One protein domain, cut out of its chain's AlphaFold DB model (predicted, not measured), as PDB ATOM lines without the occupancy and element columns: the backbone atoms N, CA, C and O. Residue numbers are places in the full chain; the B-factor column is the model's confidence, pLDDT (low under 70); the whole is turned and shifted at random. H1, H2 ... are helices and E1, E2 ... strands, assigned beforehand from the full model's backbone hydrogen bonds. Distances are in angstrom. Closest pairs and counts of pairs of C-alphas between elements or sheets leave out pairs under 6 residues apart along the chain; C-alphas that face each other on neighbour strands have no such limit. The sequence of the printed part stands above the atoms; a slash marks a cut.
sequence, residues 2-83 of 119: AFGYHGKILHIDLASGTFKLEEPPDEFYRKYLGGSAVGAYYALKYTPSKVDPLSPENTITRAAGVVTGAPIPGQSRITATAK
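What this domain is: This is residues 2 to 83 of the 119 residues of the protein "AFOR_N domain-containing protein" of Chloroflexi bacterium (UniProt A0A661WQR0). Helix H2 packs on hairpin E3 E4 as the core; hairpin E1 E2 comes near E3 through E1, and short H1 makes a corner with H2. Under half of the 82 printed residues are in named elements, two helices and four strands, in order E1, E2, H1, H2, E3, E4. The class is mixed, both sheets antiparallel; the whole is only just compact, close to loose, radius of gyration of the C-alphas 13.6 A, spans 39 by 24 by 23 A.

How they stand to each other: Look at E3, residues 61 to 64, and E4, residues 78 to 81: N 63 and O 79 are 2.9 A apart. H2, residues 35 to 46, is closest to E3 at C-alphas 35 and 63, 4.7 A. H1, residues 26 to 32, is close but not clearly touching H2, C-alphas 32 and 38 being closest at 5.7 A; they stand about perpendicular, 81 degrees. Both helices have every O i to N i+4 pair within hydrogen-bond range. In hairpin E1, residues 9 to 13, and E2, residues 18 to 22, N 11 and O 20 are 2.8 A apart.

Where its parts are: Find E1 starting at C-alpha 9, (-40.502, -14.475, 52.726); H2 runs 16.8 A; E4 ends at C-alpha 81, (-30.545, -8.499, 43.772).

The domain as a whole: The printed part has no cut; links H2 to E3 and E3 to E4 are long; residues 2 to 3 are under pLDDT 70.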
ATOM      1  N   ALA A   2     -36.584 -15.623  66.557       55.09
ATOM      2  CA  ALA A   2     -36.141 -14.587  65.621       55.09
ATOM      3  C   ALA A   2     -36.070 -13.201  66.292       55.09
ATOM      4  O   ALA A   2     -37.014 -12.422  66.230       55.09
ATOM      5  N   PHE A   3     -34.939 -12.866  66.917       68.69
ATOM      6  CA  PHE A   3     -34.686 -11.529  67.487       68.69
ATOM      7  C   PHE A   3     -34.221 -10.523  66.416       68.69
ATOM      8  O   PHE A   3     -33.189  -9.876  66.572       68.69
ATOM      9  N   GLY A   4     -34.939 -10.449  65.289       79.56
ATOM     10  CA  GLY A   4     -34.578  -9.566  64.167       79.56
ATOM     11  C   GLY A   4     -35.176  -9.935  62.804       79.56
ATOM     12  O   GLY A   4     -35.163  -9.112  61.897       79.56
ATOM     13  N   TYR A   5     -35.748 -11.134  62.648       88.88
ATOM     14  CA  TYR A   5     -36.426 -11.540  61.412       88.88
ATOM     15  C   TYR A   5     -37.928 -11.650  61.619       88.88
ATOM     16  O   TYR A   5     -38.388 -12.172  62.630       88.88
ATOM     17  N   HIS A   6     -38.690 -11.282  60.593       90.19
ATOM     18  CA  HIS A   6     -40.118 -11.595  60.527       90.19
ATOM     19  C   HIS A   6     -40.381 -13.086  60.253       90.19
ATOM     20  O   HIS A   6     -41.524 -13.527  60.325       90.19
ATOM     21  N   GLY A   7     -39.341 -13.856  59.902       92.12
ATOM     22  CA  GLY A   7     -39.436 -15.291  59.622       92.12
ATOM     23  C   GLY A   7     -40.170 -15.632  58.324       92.12
ATOM     24  O   GLY A   7     -40.355 -16.805  58.030       92.12
ATOM     25  N   LYS A   8     -40.564 -14.620  57.546       94.38
ATOM     26  CA  LYS A   8     -41.477 -14.729  56.412       94.38
ATOM     27  C   LYS A   8     -40.856 -14.144  55.154       94.38
ATOM     28  O   LYS A   8     -40.377 -13.010  55.178       94.38
ATOM     29  N   ILE A   9     -40.922 -14.897  54.062       96.12
ATOM     30  CA  ILE A   9     -40.502 -14.475  52.726       96.12
ATOM     31  C   ILE A   9     -41.708 -14.545  51.793       96.12
ATOM     32  O   ILE A   9     -42.391 -15.566  51.713       96.12
ATOM     33  N   LEU A  10     -41.976 -13.439  51.103       97.56
ATOM     34  CA  LEU A  10     -43.076 -13.330  50.157       97.56
ATOM     35  C   LEU A  10     -42.568 -13.606  48.741       97.56
ATOM     36  O   LEU A  10     -41.740 -12.861  48.220       97.56
ATOM     37  N   HIS A  11     -43.094 -14.654  48.119       97.31
ATOM     38  CA  HIS A  11     -42.875 -14.974  46.710       97.31
ATOM     39  C   HIS A  11     -44.047 -14.434  45.912       97.31
ATOM     40  O   HIS A  11     -45.172 -14.870  46.142       97.31
ATOM     41  N   ILE A  12     -43.804 -13.486  45.010       97.44
ATOM     42  CA  ILE A  12     -44.847 -12.832  44.211       97.44
ATOM     43  C   ILE A  12     -44.649 -13.211  42.749       97.44
ATOM     44  O   ILE A  12     -43.562 -13.024  42.205       97.44
ATOM     45  N   ASP A  13     -45.711 -13.692  42.116       95.94
ATOM     46  CA  ASP A  13     -45.792 -13.839  40.668       95.94
ATOM     47  C   ASP A  13     -46.597 -12.665  40.103       95.94
ATOM     48  O   ASP A  13     -47.806 -12.551  40.313       95.94
ATOM     49  N   LEU A  14     -45.904 -11.775  39.392       94.75
ATOM     50  CA  LEU A  14     -46.499 -10.578  38.800       94.75
ATOM     51  C   LEU A  14     -47.355 -10.885  37.565       94.75
ATOM     52  O   LEU A  14     -48.243 -10.097  37.252       94.75
ATOM     53  N   ALA A  15     -47.108 -12.000  36.872       92.62
ATOM     54  CA  ALA A  15     -47.869 -12.381  35.686       92.62
ATOM     55  C   ALA A  15     -49.253 -12.913  36.070       92.62
ATOM     56  O   ALA A  15     -50.249 -12.559  35.442       92.62
ATOM     57  N   SER A  16     -49.323 -13.732  37.123       96.31
ATOM     58  CA  SER A  16     -50.597 -14.244  37.644       96.31
ATOM     59  C   SER A  16     -51.236 -13.350  38.712       96.31
ATOM     60  O   SER A  16     -52.406 -13.540  39.042       96.31
ATOM     61  N   GLY A  17     -50.494 -12.388  39.269       95.75
ATOM     62  CA  GLY A  17     -50.960 -11.543  40.373       95.75
ATOM     63  C   GLY A  17     -51.121 -12.302  41.694       95.75
ATOM     64  O   GLY A  17     -51.905 -11.893  42.550       95.75
ATOM     65  N   THR A  18     -50.413 -13.421  41.865       97.69
ATOM     66  CA  THR A  18     -50.520 -14.284  43.051       97.69
ATOM     67  C   THR A  18     -49.290 -14.175  43.947       97.69
ATOM     68  O   THR A  18     -48.235 -13.685  43.542       97.69
ATOM     69  N   PHE A  19     -49.412 -14.642  45.192       98.00
ATOM     70  CA  PHE A  19     -48.271 -14.739  46.095       98.00
ATOM     71  C   PHE A  19     -48.299 -16.014  46.936       98.00
ATOM     72  O   PHE A  19     -49.348 -16.624  47.155       98.00
ATOM     73  N   LYS A  20     -47.128 -16.398  47.444       97.81
ATOM     74  CA  LYS A  20     -46.941 -17.481  48.413       97.81
ATOM     75  C   LYS A  20     -46.051 -17.013  49.554       97.81
ATOM     76  O   LYS A  20     -45.111 -16.249  49.347       97.81
ATOM     77  N   LEU A  21     -46.350 -17.495  50.754       98.12
ATOM     78  CA  LEU A  21     -45.546 -17.249  51.941       98.12
ATOM     79  C   LEU A  21     -44.629 -18.448  52.189       98.12
ATOM     80  O   LEU A  21     -45.105 -19.578  52.275       98.12
ATOM     81  N   GLU A  22     -43.331 -18.203  52.308       97.19
ATOM     82  CA  GLU A  22     -42.360 -19.179  52.798       97.19
ATOM     83  C   GLU A  22     -41.939 -18.792  54.219       97.19
ATOM     84  O   GLU A  22     -41.694 -17.616  54.501       97.19
ATOM     85  N   GLU A  23     -41.815 -19.787  55.096       96.62
ATOM     86  CA  GLU A  23     -41.294 -19.632  56.457       96.62
ATOM     87  C   GLU A  23     -40.010 -20.469  56.618       96.62
ATOM     88  O   GLU A  23     -40.067 -21.609  57.087       96.62
ATOM     89  N   PRO A  24     -38.841 -19.958  56.173       95.12
ATOM     90  CA  PRO A  24     -37.577 -20.671  56.319       95.12
ATOM     91  C   PRO A  24     -37.240 -20.966  57.790       95.12
ATOM     92  O   PRO A  24     -37.520 -20.140  58.662       95.12
ATOM     93  N   PRO A  25     -36.575 -22.096  58.090       94.44
ATOM     94  CA  PRO A  25     -36.146 -22.405  59.451       94.44
ATOM     95  C   PRO A  25     -35.036 -21.454  59.927       94.44
ATOM     96  O   PRO A  25     -34.297 -20.890  59.121       94.44
ATOM     97  N   ASP A  26     -34.841 -21.343  61.244       92.25
ATOM     98  CA  ASP A  26     -33.802 -20.501  61.867       92.25
ATOM     99  C   ASP A  26     -32.392 -20.705  61.266       92.25
ATOM    100  O   ASP A  26     -31.607 -19.759  61.180       92.25
ATOM    101  N   GLU A  27     -32.056 -21.927  60.842       94.75
ATOM    102  CA  GLU A  27     -30.766 -22.253  60.216       94.75
ATOM    103  C   GLU A  27     -30.514 -21.443  58.938       94.75
ATOM    104  O   GLU A  27     -29.397 -20.975  58.709       94.75
ATOM    105  N   PHE A  28     -31.558 -21.203  58.140       95.19
ATOM    106  CA  PHE A  28     -31.472 -20.382  56.936       95.19
ATOM    107  C   PHE A  28     -30.977 -18.973  57.273       95.19
ATOM    108  O   PHE A  28     -30.015 -18.474  56.684       95.19
ATOM    109  N   TYR A  29     -31.586 -18.353  58.281       93.25
ATOM    110  CA  TYR A  29     -31.238 -17.006  58.715       93.25
ATOM    111  C   TYR A  29     -29.863 -16.941  59.384       93.25
ATOM    112  O   TYR A  29     -29.139 -15.965  59.202       93.25
ATOM    113  N   ARG A  30     -29.454 -17.991  60.103       92.00
ATOM    114  CA  ARG A  30     -28.094 -18.096  60.659       92.00
ATOM    115  C   ARG A  30     -27.033 -18.217  59.568       92.00
ATOM    116  O   ARG A  30     -25.945 -17.675  59.725       92.00
ATOM    117  N   LYS A  31     -27.355 -18.906  58.472       94.56
ATOM    118  CA  LYS A  31     -26.443 -19.110  57.345       94.56
ATOM    119  C   LYS A  31     -26.291 -17.864  56.475       94.56
ATOM    120  O   LYS A  31     -25.178 -17.562  56.055       94.56
ATOM    121  N   TYR A  32     -27.388 -17.165  56.184       93.88
ATOM    122  CA  TYR A  32     -27.388 -16.085  55.190       93.88
ATOM    123  C   TYR A  32     -27.520 -14.679  55.772       93.88
ATOM    124  O   TYR A  32     -27.243 -13.729  55.054       93.88
ATOM    125  N   LEU A  33     -27.909 -14.514  57.038       91.19
ATOM    126  CA  LEU A  33     -28.087 -13.237  57.748       91.19
ATOM    127  C   LEU A  33     -29.128 -12.257  57.152       91.19
ATOM    128  O   LEU A  33     -29.795 -11.556  57.886       91.19
ATOM    129  N   GLY A  34     -29.315 -12.145  55.841       92.00
ATOM    130  CA  GLY A  34     -30.230 -11.172  55.231       92.00
ATOM    131  C   GLY A  34     -29.597 -10.444  54.054       92.00
ATOM    132  O   GLY A  34     -28.569 -10.863  53.521       92.00
ATOM    133  N   GLY A  35     -30.222  -9.341  53.644       93.31
ATOM    134  CA  GLY A  35     -29.720  -8.441  52.606       93.31
ATOM    135  C   GLY A  35     -29.309  -9.171  51.326       93.31
ATOM    136  O   GLY A  35     -30.024 -10.044  50.829       93.31
ATOM    137  N   SER A  36     -28.127  -8.832  50.810       93.12
ATOM    138  CA  SER A  36     -27.585  -9.397  49.570       93.12
ATOM    139  C   SER A  36     -27.442 -10.917  49.585       93.12
ATOM    140  O   SER A  36     -27.637 -11.530  48.543       93.12
ATOM    141  N   ALA A  37     -27.147 -11.541  50.728       94.56
ATOM    142  CA  ALA A  37     -26.944 -12.986  50.812       94.56
ATOM    143  C   ALA A  37     -28.263 -13.763  50.678       94.56
ATOM    144  O   ALA A  37     -28.332 -14.726  49.914       94.56
ATOM    145  N   VAL A  38     -29.334 -13.306  51.336       95.56
ATOM    146  CA  VAL A  38     -30.683 -13.863  51.126       95.56
ATOM    147  C   VAL A  38     -31.169 -13.576  49.704       95.56
ATOM    148  O   VAL A  38     -31.686 -14.475  49.041       95.56
ATOM    149  N   GLY A  39     -30.946 -12.358  49.200       94.62
ATOM    150  CA  GLY A  39     -31.290 -12.005  47.821       94.62
ATOM    151  C   GLY A  39     -30.573 -12.883  46.790       94.62
ATOM    152  O   GLY A  39     -31.198 -13.395  45.865       94.62
ATOM    153  N   ALA A  40     -29.274 -13.132  46.972       93.31
ATOM    154  CA  ALA A  40     -28.482 -13.993  46.099       93.31
ATOM    155  C   ALA A  40     -28.921 -15.459  46.176       93.31
ATOM    156  O   ALA A  40     -29.027 -16.099  45.134       93.31
ATOM    157  N   TYR A  41     -29.225 -15.981  47.371       95.69
ATOM    158  CA  TYR A  41     -29.755 -17.339  47.525       95.69
ATOM    159  C   TYR A  41     -31.001 -17.546  46.659       95.69
ATOM    160  O   TYR A  41     -31.060 -18.490  45.872       95.69
ATOM    161  N   TYR A  42     -31.975 -16.642  46.764       95.81
ATOM    162  CA  TYR A  42     -33.225 -16.761  46.020       95.81
ATOM    163  C   TYR A  42     -33.062 -16.484  44.530       95.81
ATOM    164  O   TYR A  42     -33.616 -17.224  43.718       95.81
ATOM    165  N   ALA A  43     -32.257 -15.486  44.158       92.56
ATOM    166  CA  ALA A  43     -31.944 -15.224  42.760       92.56
ATOM    167  C   ALA A  43     -31.299 -16.454  42.101       92.56
ATOM    168  O   ALA A  43     -31.748 -16.872  41.039       92.56
ATOM    169  N   LEU A  44     -30.314 -17.086  42.749       91.56
ATOM    170  CA  LEU A  44     -29.656 -18.294  42.238       91.56
ATOM    171  C   LEU A  44     -30.575 -19.521  42.220       91.56
ATOM    172  O   LEU A  44     -30.428 -20.375  41.352       91.56
ATOM    173  N   LYS A  45     -31.511 -19.619  43.169       94.12
ATOM    174  CA  LYS A  45     -32.453 -20.740  43.267       94.12
ATOM    175  C   LYS A  45     -33.545 -20.691  42.197       94.12
ATOM    176  O   LYS A  45     -33.910 -21.742  41.680       94.12
ATOM    177  N   TYR A  46     -34.074 -19.505  41.897       93.69
ATOM    178  CA  TYR A  46     -35.265 -19.351  41.055       93.69
ATOM    179  C   TYR A  46     -34.994 -18.790  39.661       93.69
ATOM    180  O   TYR A  46     -35.818 -18.988  38.776       93.69
ATOM    181  N   THR A  47     -33.847 -18.150  39.424       91.38
ATOM    182  CA  THR A  47     -33.506 -17.639  38.089       91.38
ATOM    183  C   THR A  47     -32.888 -18.750  37.244       91.38
ATOM    184  O   THR A  47     -31.793 -19.217  37.576       91.38
ATOM    185  N   PRO A  48     -33.502 -19.149  36.115       89.19
ATOM    186  CA  PRO A  48     -32.909 -20.155  35.251       89.19
ATOM    187  C   PRO A  48     -31.544 -19.711  34.711       89.19
ATOM    188  O   PRO A  48     -31.299 -18.540  34.377       89.19
ATOM    189  N   SER A  49     -30.629 -20.673  34.585       85.06
ATOM    190  CA  SER A  49     -29.343 -20.421  33.939       85.06
ATOM    191  C   SER A  49     -29.569 -19.932  32.506       85.06
ATOM    192  O   SER A  49     -30.455 -20.418  31.811       85.06
ATOM    193  N   LYS A  50     -28.778 -18.945  32.070       83.25
ATOM    194  CA  LYS A  50     -28.857 -18.333  30.727       83.25
ATOM    195  C   LYS A  50     -30.202 -17.681  30.339       83.25
ATOM    196  O   LYS A  50     -30.324 -17.269  29.193       83.25
ATOM    197  N   VAL A  51     -31.161 -17.513  31.262       85.12
ATOM    198  CA  VAL A  51     -32.388 -16.739  30.976       85.12
ATOM    199  C   VAL A  51     -32.050 -15.310  30.546       85.12
ATOM    200  O   VAL A  51     -31.094 -14.730  31.088       85.12
ATOM    201  N   ASP A  52     -32.834 -14.759  29.609       84.31
ATOM    202  CA  ASP A  52     -32.794 -13.332  29.292       84.31
ATOM    203  C   ASP A  52     -33.073 -12.540  30.586       84.31
ATOM    204  O   ASP A  52     -34.070 -12.790  31.262       84.31
ATOM    205  N   PRO A  53     -32.195 -11.610  30.986       84.00
ATOM    206  CA  PRO A  53     -32.401 -10.822  32.195       84.00
ATOM    207  C   PRO A  53     -33.697 -10.002  32.226       84.00
ATOM    208  O   PRO A  53     -34.152  -9.668  33.317       84.00
ATOM    209  N   LEU A  54     -34.282  -9.660  31.075       84.88
ATOM    210  CA  LEU A  54     -35.564  -8.944  31.008       84.88
ATOM    211  C   LEU A  54     -36.779  -9.875  30.873       84.88
ATOM    212  O   LEU A  54     -37.909  -9.398  30.793       84.88
ATOM    213  N   SER A  55     -36.555 -11.187  30.837       88.12
ATOM    214  CA  SER A  55     -37.623 -12.178  30.734       88.12
ATOM    215  C   SER A  55     -38.455 -12.233  32.019       88.12
ATOM    216  O   SER A  55     -37.887 -12.070  33.104       88.12
ATOM    217  N   PRO A  56     -39.764 -12.543  31.944       89.50
ATOM    218  CA  PRO A  56     -40.599 -12.750  33.131       89.50
ATOM    219  C   PRO A  56     -40.116 -13.900  34.033       89.50
ATOM    220  O   PRO A  56     -40.465 -13.944  35.209       89.50
ATOM    221  N   GLU A  57     -39.283 -14.810  33.527       88.62
ATOM    222  CA  GLU A  57     -38.675 -15.904  34.291       88.62
ATOM    223  C   GLU A  57     -37.443 -15.464  35.110       88.62
ATOM    224  O   GLU A  57     -36.889 -16.259  35.875       88.62
ATOM    225  N   ASN A  58     -36.972 -14.221  34.964       90.00
ATOM    226  CA  ASN A  58     -35.912 -13.684  35.813       90.00
ATOM    227  C   ASN A  58     -36.460 -13.340  37.208       90.00
ATOM    228  O   ASN A  58     -37.492 -12.686  37.343       90.00
ATOM    229  N   THR A  59     -35.745 -13.732  38.265       91.88
ATOM    230  CA  THR A  59     -36.153 -13.416  39.641       91.88
ATOM    231  C   THR A  59     -35.441 -12.164  40.137       91.88
ATOM    232  O   THR A  59     -34.213 -12.110  40.204       91.88
ATOM    233  N   ILE A  60     -36.225 -11.174  40.561       91.69
ATOM    234  CA  ILE A  60     -35.735  -9.998  41.283       91.69
ATOM    235  C   ILE A  60     -36.075 -10.177  42.757       91.69
ATOM    236  O   ILE A  60     -37.191 -10.550  43.111       91.69
ATOM    237  N   THR A  61     -35.118  -9.886  43.631       94.75
ATOM    238  CA  THR A  61     -35.323  -9.979  45.080       94.75
ATOM    239  C   THR A  61     -35.143  -8.623  45.736       94.75
ATOM    240  O   THR A  61     -34.319  -7.819  45.300       94.75
ATOM    241  N   ARG A  62     -35.901  -8.376  46.808       94.44
ATOM    242  CA  ARG A  62     -35.685  -7.259  47.729       94.44
ATOM    243  C   ARG A  62     -35.592  -7.810  49.141       94.44
ATOM    244  O   ARG A  62     -36.564  -8.359  49.650       94.44
ATOM    245  N   ALA A  63     -34.430  -7.668  49.761       94.62
ATOM    246  CA  ALA A  63     -34.157  -8.231  51.076       94.62
ATOM    247  C   ALA A  63     -33.609  -7.158  52.019       94.62
ATOM    248  O   ALA A  63     -32.651  -6.452  51.699       94.62
ATOM    249  N   ALA A  64     -34.225  -7.037  53.191       93.06
ATOM    250  CA  ALA A  64     -33.721  -6.199  54.270       93.06
ATOM    251  C   ALA A  64     -32.476  -6.838  54.908       93.06
ATOM    252  O   ALA A  64     -32.354  -8.065  54.954       93.06
ATOM    253  N   GLY A  65     -31.545  -6.014  55.392       90.62
ATOM    254  CA  GLY A  65     -30.440  -6.490  56.223       90.62
ATOM    255  C   GLY A  65     -30.926  -6.984  57.589       90.62
ATOM    256  O   GLY A  65     -31.987  -6.582  58.055       90.62
ATOM    257  N   VAL A  66     -30.124  -7.821  58.259       89.81
ATOM    258  CA  VAL A  66     -30.461  -8.421  59.569       89.81
ATOM    259  C   VAL A  66     -30.828  -7.407  60.656       89.81
ATOM    260  O   VAL A  66     -31.629  -7.695  61.535       89.81
ATOM    261  N   VAL A  67     -30.228  -6.217  60.604       90.50
ATOM    262  CA  VAL A  67     -30.441  -5.142  61.582       90.50
ATOM    263  C   VAL A  67     -31.408  -4.063  61.092       90.50
ATOM    264  O   VAL A  67     -31.637  -3.083  61.797       90.50
ATOM    265  N   THR A  68     -31.964  -4.199  59.886       91.12
ATOM    266  CA  THR A  68     -32.863  -3.187  59.328       91.12
ATOM    267  C   THR A  68     -34.130  -3.093  60.178       91.12
ATOM    268  O   THR A  68     -34.852  -4.073  60.339       91.12
ATOM    269  N   GLY A  69     -34.401  -1.899  60.713       87.75
ATOM    270  CA  GLY A  69     -35.519  -1.637  61.631       87.75
ATOM    271  C   GLY A  69     -35.130  -1.622  63.115       87.75
ATOM    272  O   GLY A  69     -35.930  -1.187  63.939       87.75
ATOM    273  N   ALA A  70     -33.905  -2.024  63.466       89.31
ATOM    274  CA  ALA A  70     -33.354  -1.811  64.803       89.31
ATOM    275  C   ALA A  70     -32.937  -0.335  64.999       89.31
ATOM    276  O   ALA A  70     -32.614   0.340  64.016       89.31
ATOM    277  N   PRO A  71     -32.878   0.181  66.245       90.44
ATOM    278  CA  PRO A  71     -32.473   1.559  66.544       90.44
ATOM    279  C   PRO A  71     -30.947   1.751  66.434       90.44
ATOM    280  O   PRO A  71     -30.287   2.189  67.373       90.44
ATOM    281  N   ILE A  72     -30.371   1.393  65.283       89.88
ATOM    282  CA  ILE A  72     -28.946   1.533  64.976       89.88
ATOM    283  C   ILE A  72     -28.802   2.588  63.869       89.88
ATOM    284  O   ILE A  72     -29.256   2.354  62.743       89.88
ATOM    285  N   PRO A  73     -28.181   3.747  64.155       91.81
ATOM    286  CA  PRO A  73     -27.999   4.806  63.167       91.81
ATOM    287  C   PRO A  73     -27.350   4.299  61.871       91.81
ATOM    288  O   PRO A  73     -26.354   3.579  61.900       91.81
ATOM    289  N   GLY A  74     -27.927   4.668  60.724       86.75
ATOM    290  CA  GLY A  74     -27.414   4.313  59.393       86.75
ATOM    291  C   GLY A  74     -27.729   2.889  58.906       86.75
ATOM    292  O   GLY A  74     -27.433   2.566  57.754       86.75
ATOM    293  N   GLN A  75     -28.370   2.045  59.722       88.56
ATOM    294  CA  GLN A  75     -28.657   0.644  59.387       88.56
ATOM    295  C   GLN A  75     -30.106   0.432  58.915       88.56
ATOM    296  O   GLN A  75     -30.868  -0.331  59.499       88.56
ATOM    297  N   SER A  76     -30.494   1.099  57.824       89.06
ATOM    298  CA  SER A  76     -31.855   1.062  57.249       89.06
ATOM    299  C   SER A  76     -31.920   0.463  55.836       89.06
ATOM    300  O   SER A  76     -32.869   0.694  55.087       89.06
ATOM    301  N   ARG A  77     -30.891  -0.291  55.429       89.00
ATOM    302  CA  ARG A  77     -30.719  -0.680  54.023       89.00
ATOM    303  C   ARG A  77     -31.615  -1.844  53.600       89.00
ATOM    304  O   ARG A  77     -31.877  -2.777  54.364       89.00
ATOM    305  N   ILE A  78     -31.993  -1.802  52.328       91.94
ATOM    306  CA  ILE A  78     -32.621  -2.893  51.582       91.94
ATOM    307  C   ILE A  78     -31.748  -3.157  50.360       91.94
ATOM    308  O   ILE A  78     -31.320  -2.220  49.688       91.94
ATOM    309  N   THR A  79     -31.490  -4.425  50.069       91.94
ATOM    310  CA  THR A  79     -30.755  -4.838  48.875       91.94
ATOM    311  C   THR A  79     -31.724  -5.314  47.809       91.94
ATOM    312  O   THR A  79     -32.578  -6.154  48.092       91.94
ATOM    313  N   ALA A  80     -31.562  -4.802  46.589       90.38
ATOM    314  CA  ALA A  80     -32.139  -5.399  45.397       90.38
ATOM    315  C   ALA A  80     -31.092  -6.302  44.728       90.38
ATOM    316  O   ALA A  80     -29.986  -5.846  44.436       90.38
ATOM    317  N   THR A  81     -31.429  -7.569  44.490       88.69
ATOM    318  CA  THR A  81     -30.545  -8.499  43.772       88.69
ATOM    319  C   THR A  81     -31.235  -8.978  42.505       88.69
ATOM    320  O   THR A  81     -32.351  -9.497  42.559       88.69
ATOM    321  N   ALA A  82     -30.536  -8.815  41.384       83.00
ATOM    322  CA  ALA A  82     -30.908  -9.265  40.049       83.00
ATOM    323  C   ALA A  82     -29.629  -9.644  39.279       83.00
ATOM    324  O   ALA A  82     -28.518  -9.305  39.700       83.00
ATOM    325  N   LYS A  83     -29.765 -10.334  38.141       79.69
ATOM    326  CA  LYS A  83     -28.642 -10.557  37.213       79.69
ATOM    327  C   LYS A  83     -28.017  -9.223  36.793       79.69
ATOM    328  O   LYS A  83     -28.735  -8.303  36.443       79.69
TER     329      LYS A  83